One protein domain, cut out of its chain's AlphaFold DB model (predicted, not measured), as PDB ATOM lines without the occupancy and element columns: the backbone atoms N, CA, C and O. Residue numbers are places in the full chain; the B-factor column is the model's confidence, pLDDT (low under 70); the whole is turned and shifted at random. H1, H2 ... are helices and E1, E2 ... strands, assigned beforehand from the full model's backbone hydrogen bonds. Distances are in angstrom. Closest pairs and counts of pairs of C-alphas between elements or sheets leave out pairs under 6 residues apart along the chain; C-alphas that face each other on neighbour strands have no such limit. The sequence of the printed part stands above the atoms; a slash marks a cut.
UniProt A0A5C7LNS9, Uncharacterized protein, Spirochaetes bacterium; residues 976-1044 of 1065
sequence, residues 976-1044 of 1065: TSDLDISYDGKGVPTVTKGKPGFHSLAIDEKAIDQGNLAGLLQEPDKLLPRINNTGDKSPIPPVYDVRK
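This is residues 976 to 1044 of the 1065 residues of an uncharacterized protein of Spirochaetes bacterium (UniProt A0A5C7LNS9). What shape is it? It has little regular structure: a small head holds strand hairpin E1-E2 and short helices H1 and H2, and a long unnamed stretch, residues 1011 to 1044, runs out to a far tip at Thr 1030 and folds back, making the length. What is it made of? The 69 printed residues, mixed in class with 19 in named elements, run E1, E2, H1, H2; the whole is loose, with a radius of gyration of the C-alphas of 13.8 A and spans of 45 by 22 by 22 A.

How do the strands pair? E1, residues 980 to 983, and E2, residues 989 to 993, form an antiparallel hairpin; N 982 and O 990, 2.9 A apart, are within hydrogen-bond range. Where are the helices? H1, residues 1000 to 1003, and H2, residues 1005 to 1010, are close but not clearly touching; their closest C-alphas, Leu 1001 and Ala 1007, are 6.9 A apart. E1 and H1 are apart. Every O i to N i+4 pair of H2 is within hydrogen-bond range; H1 is too short for one.

Where does E1 begin? C-alpha 980 is at (93.402, 19.651, -21.014); E1 is 10.0 A long, E2 11.8 A. Where does H2 end? C-alpha 1010 is at (89.212, 6.493, -27.619); H1 is 5.6 A long, H2 8.6 A.

Is it cut? The printed part has no cut and no long link. Where is confidence low? pLDDT is under 70 at residue 1012 and residues 1027 to 1032.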
ATOM      1  N   THR A 976      88.488  23.007 -14.407       92.06
ATOM      2  CA  THR A 976      88.749  24.385 -14.842       92.06
ATOM      3  C   THR A 976      88.516  24.540 -16.344       92.06
ATOM      4  O   THR A 976      88.620  23.588 -17.117       92.06
ATOM      5  N   SER A 977      88.189  25.751 -16.796       90.19
ATOM      6  CA  SER A 977      87.964  26.028 -18.223       90.19
ATOM      7  C   SER A 977      89.162  25.735 -19.134       90.19
ATOM      8  O   SER A 977      88.979  25.559 -20.333       90.19
ATOM      9  N   ASP A 978      90.373  25.706 -18.578       90.81
ATOM     10  CA  ASP A 978      91.620  25.406 -19.280       90.81
ATOM     11  C   ASP A 978      92.087  23.950 -19.105       90.81
ATOM     12  O   ASP A 978      93.233  23.646 -19.445       90.81
ATOM     13  N   LEU A 979      91.225  23.081 -18.559       92.38
ATOM     14  CA  LEU A 979      91.501  21.660 -18.402       92.38
ATOM     15  C   LEU A 979      91.806  21.031 -19.762       92.38
ATOM     16  O   LEU A 979      90.957  21.005 -20.651       92.38
ATOM     17  N   ASP A 980      93.007  20.483 -19.887       92.44
ATOM     18  CA  ASP A 980      93.402  19.651 -21.014       92.44
ATOM     19  C   ASP A 980      93.949  18.327 -20.484       92.44
ATOM     20  O   ASP A 980      94.765  18.272 -19.556       92.44
ATOM     21  N   ILE A 981      93.437  17.246 -21.060       90.94
ATOM     22  CA  ILE A 981      93.792  15.878 -20.715       90.94
ATOM     23  C   ILE A 981      94.397  15.261 -21.968       90.94
ATOM     24  O   ILE A 981      93.766  15.198 -23.029       90.94
ATOM     25  N   SER A 982      95.646  14.824 -21.857       90.75
ATOM     26  CA  SER A 982      96.253  13.938 -22.841       90.75
ATOM     27  C   SER A 982      96.099  12.498 -22.376       90.75
ATOM     28  O   SER A 982      96.009  12.216 -21.185       90.75
ATOM     29  N   TYR A 983      96.059  11.581 -23.328       85.00
ATOM     30  CA  TYR A 983      95.970  10.157 -23.050       85.00
ATOM     31  C   TYR A 983      97.188   9.500 -23.667       85.00
ATOM     32  O   TYR A 983      97.542   9.790 -24.816       85.00
ATOM     33  N   ASP A 984      97.848   8.641 -22.903       80.94
ATOM     34  CA  ASP A 984      98.903   7.813 -23.461       80.94
ATOM     35  C   ASP A 984      98.314   6.755 -24.417       80.94
ATOM     36  O   ASP A 984      97.105   6.524 -24.470       80.94
ATOM     37  N   GLY A 985      99.168   6.063 -25.179       74.81
ATOM     38  CA  GLY A 985      98.732   4.965 -26.055       74.81
ATOM     39  C   GLY A 985      98.089   3.774 -25.321       74.81
ATOM     40  O   GLY A 985      97.716   2.805 -25.974       74.81
ATOM     41  N   LYS A 986      97.984   3.824 -23.984       70.19
ATOM     42  CA  LYS A 986      97.321   2.840 -23.119       70.19
ATOM     43  C   LYS A 986      95.999   3.366 -22.533       70.19
ATOM     44  O   LYS A 986      95.369   2.651 -21.757       70.19
ATOM     45  N   GLY A 987      95.569   4.577 -22.898       72.12
ATOM     46  CA  GLY A 987      94.313   5.186 -22.451       72.12
ATOM     47  C   GLY A 987      94.345   5.754 -21.028       72.12
ATOM     48  O   GLY A 987      93.283   6.032 -20.460       72.12
ATOM     49  N   VAL A 988      95.531   5.932 -20.434       79.69
ATOM     50  CA  VAL A 988      95.691   6.541 -19.108       79.69
ATOM     51  C   VAL A 988      95.645   8.065 -19.246       79.69
ATOM     52  O   VAL A 988      96.453   8.628 -19.988       79.69
ATOM     53  N   PRO A 989      94.738   8.754 -18.529       85.00
ATOM     54  CA  PRO A 989      94.634  10.204 -18.599       85.00
ATOM     55  C   PRO A 989      95.786  10.864 -17.835       85.00
ATOM     56  O   PRO A 989      95.988  10.617 -16.643       85.00
ATOM     57  N   THR A 990      96.501  11.762 -18.500       87.50
ATOM     58  CA  THR A 990      97.470  12.678 -17.899       87.50
ATOM     59  C   THR A 990      97.004  14.112 -18.099       87.50
ATOM     60  O   THR A 990      96.824  14.574 -19.224       87.50
ATOM     61  N   VAL A 991      96.798  14.828 -16.996       89.44
ATOM     62  CA  VAL A 991      96.395  16.239 -17.026       89.44
ATOM     63  C   VAL A 991      97.592  17.069 -17.489       89.44
ATOM     64  O   VAL A 991      98.609  17.121 -16.797       89.44
ATOM     65  N   THR A 992      97.491  17.692 -18.662       92.12
ATOM     66  CA  THR A 992      98.538  18.565 -19.221       92.12
ATOM     67  C   THR A 992      98.394  19.992 -18.709       92.12
ATOM     68  O   THR A 992      99.397  20.671 -18.479       92.12
ATOM     69  N   LYS A 993      97.151  20.446 -18.516       92.19
ATOM     70  CA  LYS A 993      96.812  21.792 -18.054       92.19
ATOM     71  C   LYS A 993      95.500  21.781 -17.266       92.19
ATOM     72  O   LYS A 993      94.646  20.931 -17.501       92.19
ATOM     73  N   GLY A 994      95.342  22.738 -16.354       89.19
ATOM     74  CA  GLY A 994      94.135  22.905 -15.548       89.19
ATOM     75  C   GLY A 994      93.986  21.847 -14.454       89.19
ATOM     76  O   GLY A 994      94.919  21.102 -14.148       89.19
ATOM     77  N   LYS A 995      92.804  21.799 -13.836       89.69
ATOM     78  CA  LYS A 995      92.482  20.846 -12.766       89.69
ATOM     79  C   LYS A 995      91.240  20.028 -13.118       89.69
ATOM     80  O   LYS A 995      90.208  20.626 -13.428       89.69
ATOM     81  N   PRO A 996      91.297  18.684 -13.044       91.31
ATOM     82  CA  PRO A 996      90.131  17.850 -13.290       91.31
ATOM     83  C   PRO A 996      89.115  17.991 -12.151       91.31
ATOM     84  O   PRO A 996      89.468  18.017 -10.969       91.31
ATOM     85  N   GLY A 997      87.843  18.057 -12.521       92.62
ATOM     86  CA  GLY A 997      86.695  17.985 -11.629       92.62
ATOM     87  C   GLY A 997      86.239  16.550 -11.359       92.62
ATOM     88  O   GLY A 997      86.847  15.564 -11.791       92.62
ATOM     89  N   PHE A 998      85.136  16.422 -10.624       94.81
ATOM     90  CA  PHE A 998      84.602  15.143 -10.163       94.81
ATOM     91  C   PHE A 998      84.167  14.214 -11.308       94.81
ATOM     92  O   PHE A 998      84.425  13.011 -11.240       94.81
ATOM     93  N   HIS A 999      83.549  14.768 -12.355       95.25
ATOM     94  CA  HIS A 999      83.038  14.031 -13.513       95.25
ATOM     95  C   HIS A 999      83.810  14.293 -14.810       95.25
ATOM     96  O   HIS A 999      83.427  13.729 -15.828       95.25
ATOM     97  N   SER A1000      84.901  15.073 -14.802       93.44
ATOM     98  CA  SER A1000      85.636  15.433 -16.029       93.44
ATOM     99  C   SER A1000      85.956  14.230 -16.915       93.44
ATOM    100  O   SER A1000      85.610  14.229 -18.083       93.44
ATOM    101  N   LEU A1001      86.520  13.161 -16.347       91.06
ATOM    102  CA  LEU A1001      86.909  11.957 -17.099       91.06
ATOM    103  C   LEU A1001      85.717  11.153 -17.642       91.06
ATOM    104  O   LEU A1001      85.870  10.359 -18.567       91.06
ATOM    105  N   ALA A1002      84.529  11.322 -17.056       91.44
ATOM    106  CA  ALA A1002      83.330  10.619 -17.491       91.44
ATOM    107  C   ALA A1002      82.710  11.242 -18.747       91.44
ATOM    108  O   ALA A1002      82.082  10.511 -19.511       91.44
ATOM    109  N   ILE A1003      82.906  12.551 -18.942       93.12
ATOM    110  CA  ILE A1003      82.335  13.353 -20.037       93.12
ATOM    111  C   ILE A1003      83.390  13.871 -21.028       93.12
ATOM    112  O   ILE A1003      83.034  14.528 -22.000       93.12
ATOM    113  N   ASP A1004      84.679  13.635 -20.772       92.50
ATOM    114  CA  ASP A1004      85.763  14.111 -21.629       92.50
ATOM    115  C   ASP A1004      85.670  13.482 -23.025       92.50
ATOM    116  O   ASP A1004      85.650  12.259 -23.182       92.50
ATOM    117  N   GLU A1005      85.617  14.336 -24.045       91.69
ATOM    118  CA  GLU A1005      85.379  13.915 -25.424       91.69
ATOM    119  C   GLU A1005      86.486  12.992 -25.938       91.69
ATOM    120  O   GLU A1005      86.203  11.967 -26.555       91.69
ATOM    121  N   LYS A1006      87.748  13.308 -25.620       90.44
ATOM    122  CA  LYS A1006      88.905  12.523 -26.064       90.44
ATOM    123  C   LYS A1006      88.898  11.128 -25.428       90.44
ATOM    124  O   LYS A1006      89.167  10.155 -26.129       90.44
ATOM    125  N   ALA A1007      88.552  11.008 -24.141       86.88
ATOM    126  CA  ALA A1007      88.364   9.708 -23.483       86.88
ATOM    127  C   ALA A1007      87.237   8.894 -24.124       86.88
ATOM    128  O   ALA A1007      87.372   7.687 -24.315       86.88
ATOM    129  N   ILE A1008      86.111   9.542 -24.431       88.44
ATOM    130  CA  ILE A1008      84.943   8.872 -25.007       88.44
ATOM    131  C   ILE A1008      85.247   8.377 -26.429       88.44
ATOM    132  O   ILE A1008      84.894   7.246 -26.770       88.44
ATOM    133  N   ASP A1009      85.949   9.178 -27.233       87.44
ATOM    134  CA  ASP A1009      86.305   8.833 -28.611       87.44
ATOM    135  C   ASP A1009      87.332   7.695 -28.700       87.44
ATOM    136  O   ASP A1009      87.261   6.881 -29.626       87.44
ATOM    137  N   GLN A1010      88.248   7.598 -27.728       83.62
ATOM    138  CA  GLN A1010      89.212   6.493 -27.619       83.62
ATOM    139  C   GLN A1010      88.563   5.147 -27.268       83.62
ATOM    140  O   GLN A1010      89.114   4.096 -27.599       83.62
ATOM    141  N   GLY A1011      87.380   5.172 -26.649       72.50
ATOM    142  CA  GLY A1011      86.600   3.984 -26.314       72.50
ATOM    143  C   GLY A1011      87.099   3.207 -25.086       72.50
ATOM    144  O   GLY A1011      87.993   3.626 -24.356       72.50
ATOM    145  N   ASN A1012      86.462   2.059 -24.836       69.44
ATOM    146  CA  ASN A1012      86.807   1.040 -23.834       69.44
ATOM    147  C   ASN A1012      87.227   1.562 -22.444       69.44
ATOM    148  O   ASN A1012      88.293   1.202 -21.946       69.44
ATOM    149  N   LEU A1013      86.382   2.366 -21.782       79.94
ATOM    150  CA  LEU A1013      86.627   2.857 -20.414       79.94
ATOM    151  C   LEU A1013      87.919   3.686 -20.256       79.94
ATOM    152  O   LEU A1013      88.360   3.906 -19.121       79.94
ATOM    153  N   ALA A1014      88.501   4.176 -21.360       79.94
ATOM    154  CA  ALA A1014      89.642   5.084 -21.330       79.94
ATOM    155  C   ALA A1014      89.322   6.293 -20.439       79.94
ATOM    156  O   ALA A1014      88.191   6.795 -20.414       79.94
ATOM    157  N   GLY A1015      90.294   6.699 -19.622       76.50
ATOM    158  CA  GLY A1015      90.101   7.735 -18.606       76.50
ATOM    159  C   GLY A1015      89.459   7.268 -17.292       76.50
ATOM    160  O   GLY A1015      89.762   7.836 -16.246       76.50
ATOM    161  N   LEU A1016      88.606   6.235 -17.297       83.81
ATOM    162  CA  LEU A1016      87.921   5.756 -16.084       83.81
ATOM    163  C   LEU A1016      88.747   4.731 -15.298       83.81
ATOM    164  O   LEU A1016      88.663   4.672 -14.068       83.81
ATOM    165  N   LEU A1017      89.550   3.929 -15.998       80.94
ATOM    166  CA  LEU A1017      90.453   2.937 -15.419       80.94
ATOM    167  C   LEU A1017      91.907   3.284 -15.742       80.94
ATOM    168  O   LEU A1017      92.231   3.646 -16.865       80.94
ATOM    169  N   GLN A1018      92.797   3.109 -14.762       74.25
ATOM    170  CA  GLN A1018      94.245   3.205 -14.992       74.25
ATOM    171  C   GLN A1018      94.778   2.021 -15.810       74.25
ATOM    172  O   GLN A1018      95.774   2.144 -16.507       74.25
ATOM    173  N   GLU A1019      94.136   0.857 -15.697       76.19
ATOM    174  CA  GLU A1019      94.544  -0.381 -16.362       76.19
ATOM    175  C   GLU A1019      93.274  -1.130 -16.812       76.19
ATOM    176  O   GLU A1019      92.774  -1.976 -16.066       76.19
ATOM    177  N   PRO A1020      92.688  -0.797 -17.978       71.00
ATOM    178  CA  PRO A1020      91.421  -1.385 -18.433       71.00
ATOM    179  C   PRO A1020      91.508  -2.904 -18.657       71.00
ATOM    180  O   PRO A1020      90.552  -3.625 -18.376       71.00
ATOM    181  N   ASP A1021      92.684  -3.404 -19.050       76.69
ATOM    182  CA  ASP A1021      92.946  -4.836 -19.259       76.69
ATOM    183  C   ASP A1021      93.240  -5.603 -17.960       76.69
ATOM    184  O   ASP A1021      93.437  -6.823 -17.969       76.69
ATOM    185  N   LYS A1022      93.296  -4.910 -16.814       79.88
ATOM    186  CA  LYS A1022      93.604  -5.550 -15.538       79.88
ATOM    187  C   LYS A1022      92.506  -6.537 -15.177       79.88
ATOM    188  O   LYS A1022      91.348  -6.182 -14.963       79.88
ATOM    189  N   LEU A1023      92.910  -7.790 -15.005       81.31
ATOM    190  CA  LEU A1023      92.041  -8.838 -14.495       81.31
ATOM    191  C   LEU A1023      91.718  -8.565 -13.020       81.31
ATOM    192  O   LEU A1023      92.514  -8.857 -12.120       81.31
ATOM    193  N   LEU A1024      90.546  -7.986 -12.773       79.44
ATOM    194  CA  LEU A1024      90.074  -7.702 -11.426       79.44
ATOM    195  C   LEU A1024      89.531  -8.989 -10.785       79.44
ATOM    196  O   LEU A1024      88.694  -9.667 -11.387       79.44
ATOM    197  N   PRO A1025      89.977  -9.348  -9.566       76.38
ATOM    198  CA  PRO A1025      89.387 -10.467  -8.848       76.38
ATOM    199  C   PRO A1025      87.937 -10.143  -8.469       76.38
ATOM    200  O   PRO A1025      87.610  -9.000  -8.131       76.38
ATOM    201  N   ARG A1026      87.073 -11.162  -8.493       70.06
ATOM    202  CA  ARG A1026      85.769 -11.102  -7.821       70.06
ATOM    203  C   ARG A1026      85.967 -11.189  -6.307       70.06
ATOM    204  O   ARG A1026      86.982 -11.700  -5.824       70.06
ATOM    205  N   ILE A1027      84.990 -10.703  -5.544       64.94
ATOM    206  CA  ILE A1027      85.013 -10.800  -4.080       64.94
ATOM    207  C   ILE A1027      85.204 -12.253  -3.625       64.94
ATOM    208  O   ILE A1027      84.657 -13.192  -4.201       64.94
ATOM    209  N   ASN A1028      86.032 -12.427  -2.592       61.34
ATOM    210  CA  ASN A1028      86.425 -13.718  -2.018       61.34
ATOM    211  C   ASN A1028      87.178 -14.665  -2.975       61.34
ATOM    212  O   ASN A1028      87.290 -15.847  -2.669       61.34
ATOM    213  N   ASN A1029      87.712 -14.177  -4.106       61.84
ATOM    214  CA  ASN A1029      88.370 -15.003  -5.134       61.84
ATOM    215  C   ASN A1029      87.481 -16.144  -5.671       61.84
ATOM    216  O   ASN A1029      87.990 -17.138  -6.178       61.84
ATOM    217  N   THR A1030      86.156 -16.010  -5.567       54.69
ATOM    218  CA  THR A1030      85.186 -17.073  -5.898       54.69
ATOM    219  C   THR A1030      84.852 -17.168  -7.394       54.69
ATOM    220  O   THR A1030      83.822 -17.708  -7.774       54.69
ATOM    221  N   GLY A1031      85.714 -16.663  -8.279       61.12
ATOM    222  CA  GLY A1031      85.514 -16.779  -9.722       61.12
ATOM    223  C   GLY A1031      86.695 -16.273 -10.539       61.12
ATOM    224  O   GLY A1031      87.613 -15.641 -10.003       61.12
ATOM    225  N   ASP A1032      86.643 -16.543 -11.842       64.69
ATOM    226  CA  ASP A1032      87.697 -16.165 -12.777       64.69
ATOM    227  C   ASP A1032      87.883 -14.651 -12.819       64.69
ATOM    228  O   ASP A1032      86.928 -13.865 -12.870       64.69
ATOM    229  N   LYS A1033      89.149 -14.231 -12.788       78.75
ATOM    230  CA  LYS A1033      89.501 -12.829 -12.975       78.75
ATOM    231  C   LYS A1033      89.200 -12.480 -14.432       78.75
ATOM    232  O   LYS A1033      89.825 -13.026 -15.335       78.75
ATOM    233  N   SER A1034      88.260 -11.571 -14.653       78.25
ATOM    234  CA  SER A1034      87.854 -11.123 -15.988       78.25
ATOM    235  C   SER A1034      87.930  -9.598 -16.060       78.25
ATOM    236  O   SER A1034      87.515  -8.951 -15.089       78.25
ATOM    237  N   PRO A1035      88.387  -9.008 -17.177       82.19
ATOM    238  CA  PRO A1035      88.296  -7.567 -17.367       82.19
ATOM    239  C   PRO A1035      86.823  -7.151 -17.503       82.19
ATOM    240  O   PRO A1035      85.926  -7.990 -17.653       82.19
ATOM    241  N   ILE A1036      86.549  -5.851 -17.418       80.69
ATOM    242  CA  ILE A1036      85.199  -5.331 -17.660       80.69
ATOM    243  C   ILE A1036      84.978  -5.298 -19.179       80.69
ATOM    244  O   ILE A1036      85.779  -4.677 -19.876       80.69
ATOM    245  N   PRO A1037      83.930  -5.960 -19.713       82.06
ATOM    246  CA  PRO A1037      83.656  -5.962 -21.143       82.06
ATOM    247  C   PRO A1037      83.484  -4.538 -21.681       82.06
ATOM    248  O   PRO A1037      82.639  -3.798 -21.171       82.06
ATOM    249  N   PRO A1038      84.215  -4.152 -22.738       81.69
ATOM    250  CA  PRO A1038      84.113  -2.796 -23.257       81.69
ATOM    251  C   PRO A1038      82.762  -2.451 -23.893       81.69
ATOM    252  O   PRO A1038      82.405  -1.284 -23.974       81.69
ATOM    253  N   VAL A1039      81.978  -3.466 -24.274       85.50
ATOM    254  CA  VAL A1039      80.611  -3.327 -24.814       85.50
ATOM    255  C   VAL A1039      79.665  -2.614 -23.837       85.50
ATOM    256  O   VAL A1039      78.650  -2.065 -24.255       85.50
ATOM    257  N   TYR A1040      79.991  -2.581 -22.541       84.25
ATOM    258  CA  TYR A1040      79.209  -1.834 -21.556       84.25
ATOM    259  C   TYR A1040      79.413  -0.311 -21.630       84.25
ATOM    260  O   TYR A1040      78.611   0.431 -21.061       84.25
ATOM    261  N   ASP A1041      80.441   0.173 -22.335       89.12
ATOM    262  CA  ASP A1041      80.700   1.603 -22.493       89.12
ATOM    263  C   ASP A1041      79.807   2.240 -23.568       89.12
ATOM    264  O   ASP A1041      80.159   2.356 -24.738       89.12
ATOM    265  N   VAL A1042      78.628   2.688 -23.137       91.44
ATOM    266  CA  VAL A1042      77.634   3.378 -23.978       91.44
ATOM    267  C   VAL A1042      77.820   4.901 -24.024       91.44
ATOM    268  O   VAL A1042      76.938   5.613 -24.503       91.44
ATOM    269  N   ARG A1043      78.924   5.447 -23.487       93.38
ATOM    270  CA  ARG A1043      79.120   6.909 -23.397       93.38
ATOM    271  C   ARG A1043      79.158   7.577 -24.767       93.38
ATOM    272  O   ARG A1043      78.537   8.619 -24.938       93.38
ATOM    273  N   LYS A1044      79.830   6.951 -25.736       94.19
ATOM    274  CA  LYS A1044      79.963   7.484 -27.097       94.19
ATOM    275  C   LYS A1044      78.612   7.650 -27.783       94.19
ATOM    276  O   LYS A1044      78.288   8.741 -28.227       94.19
TER     277      LYS A1044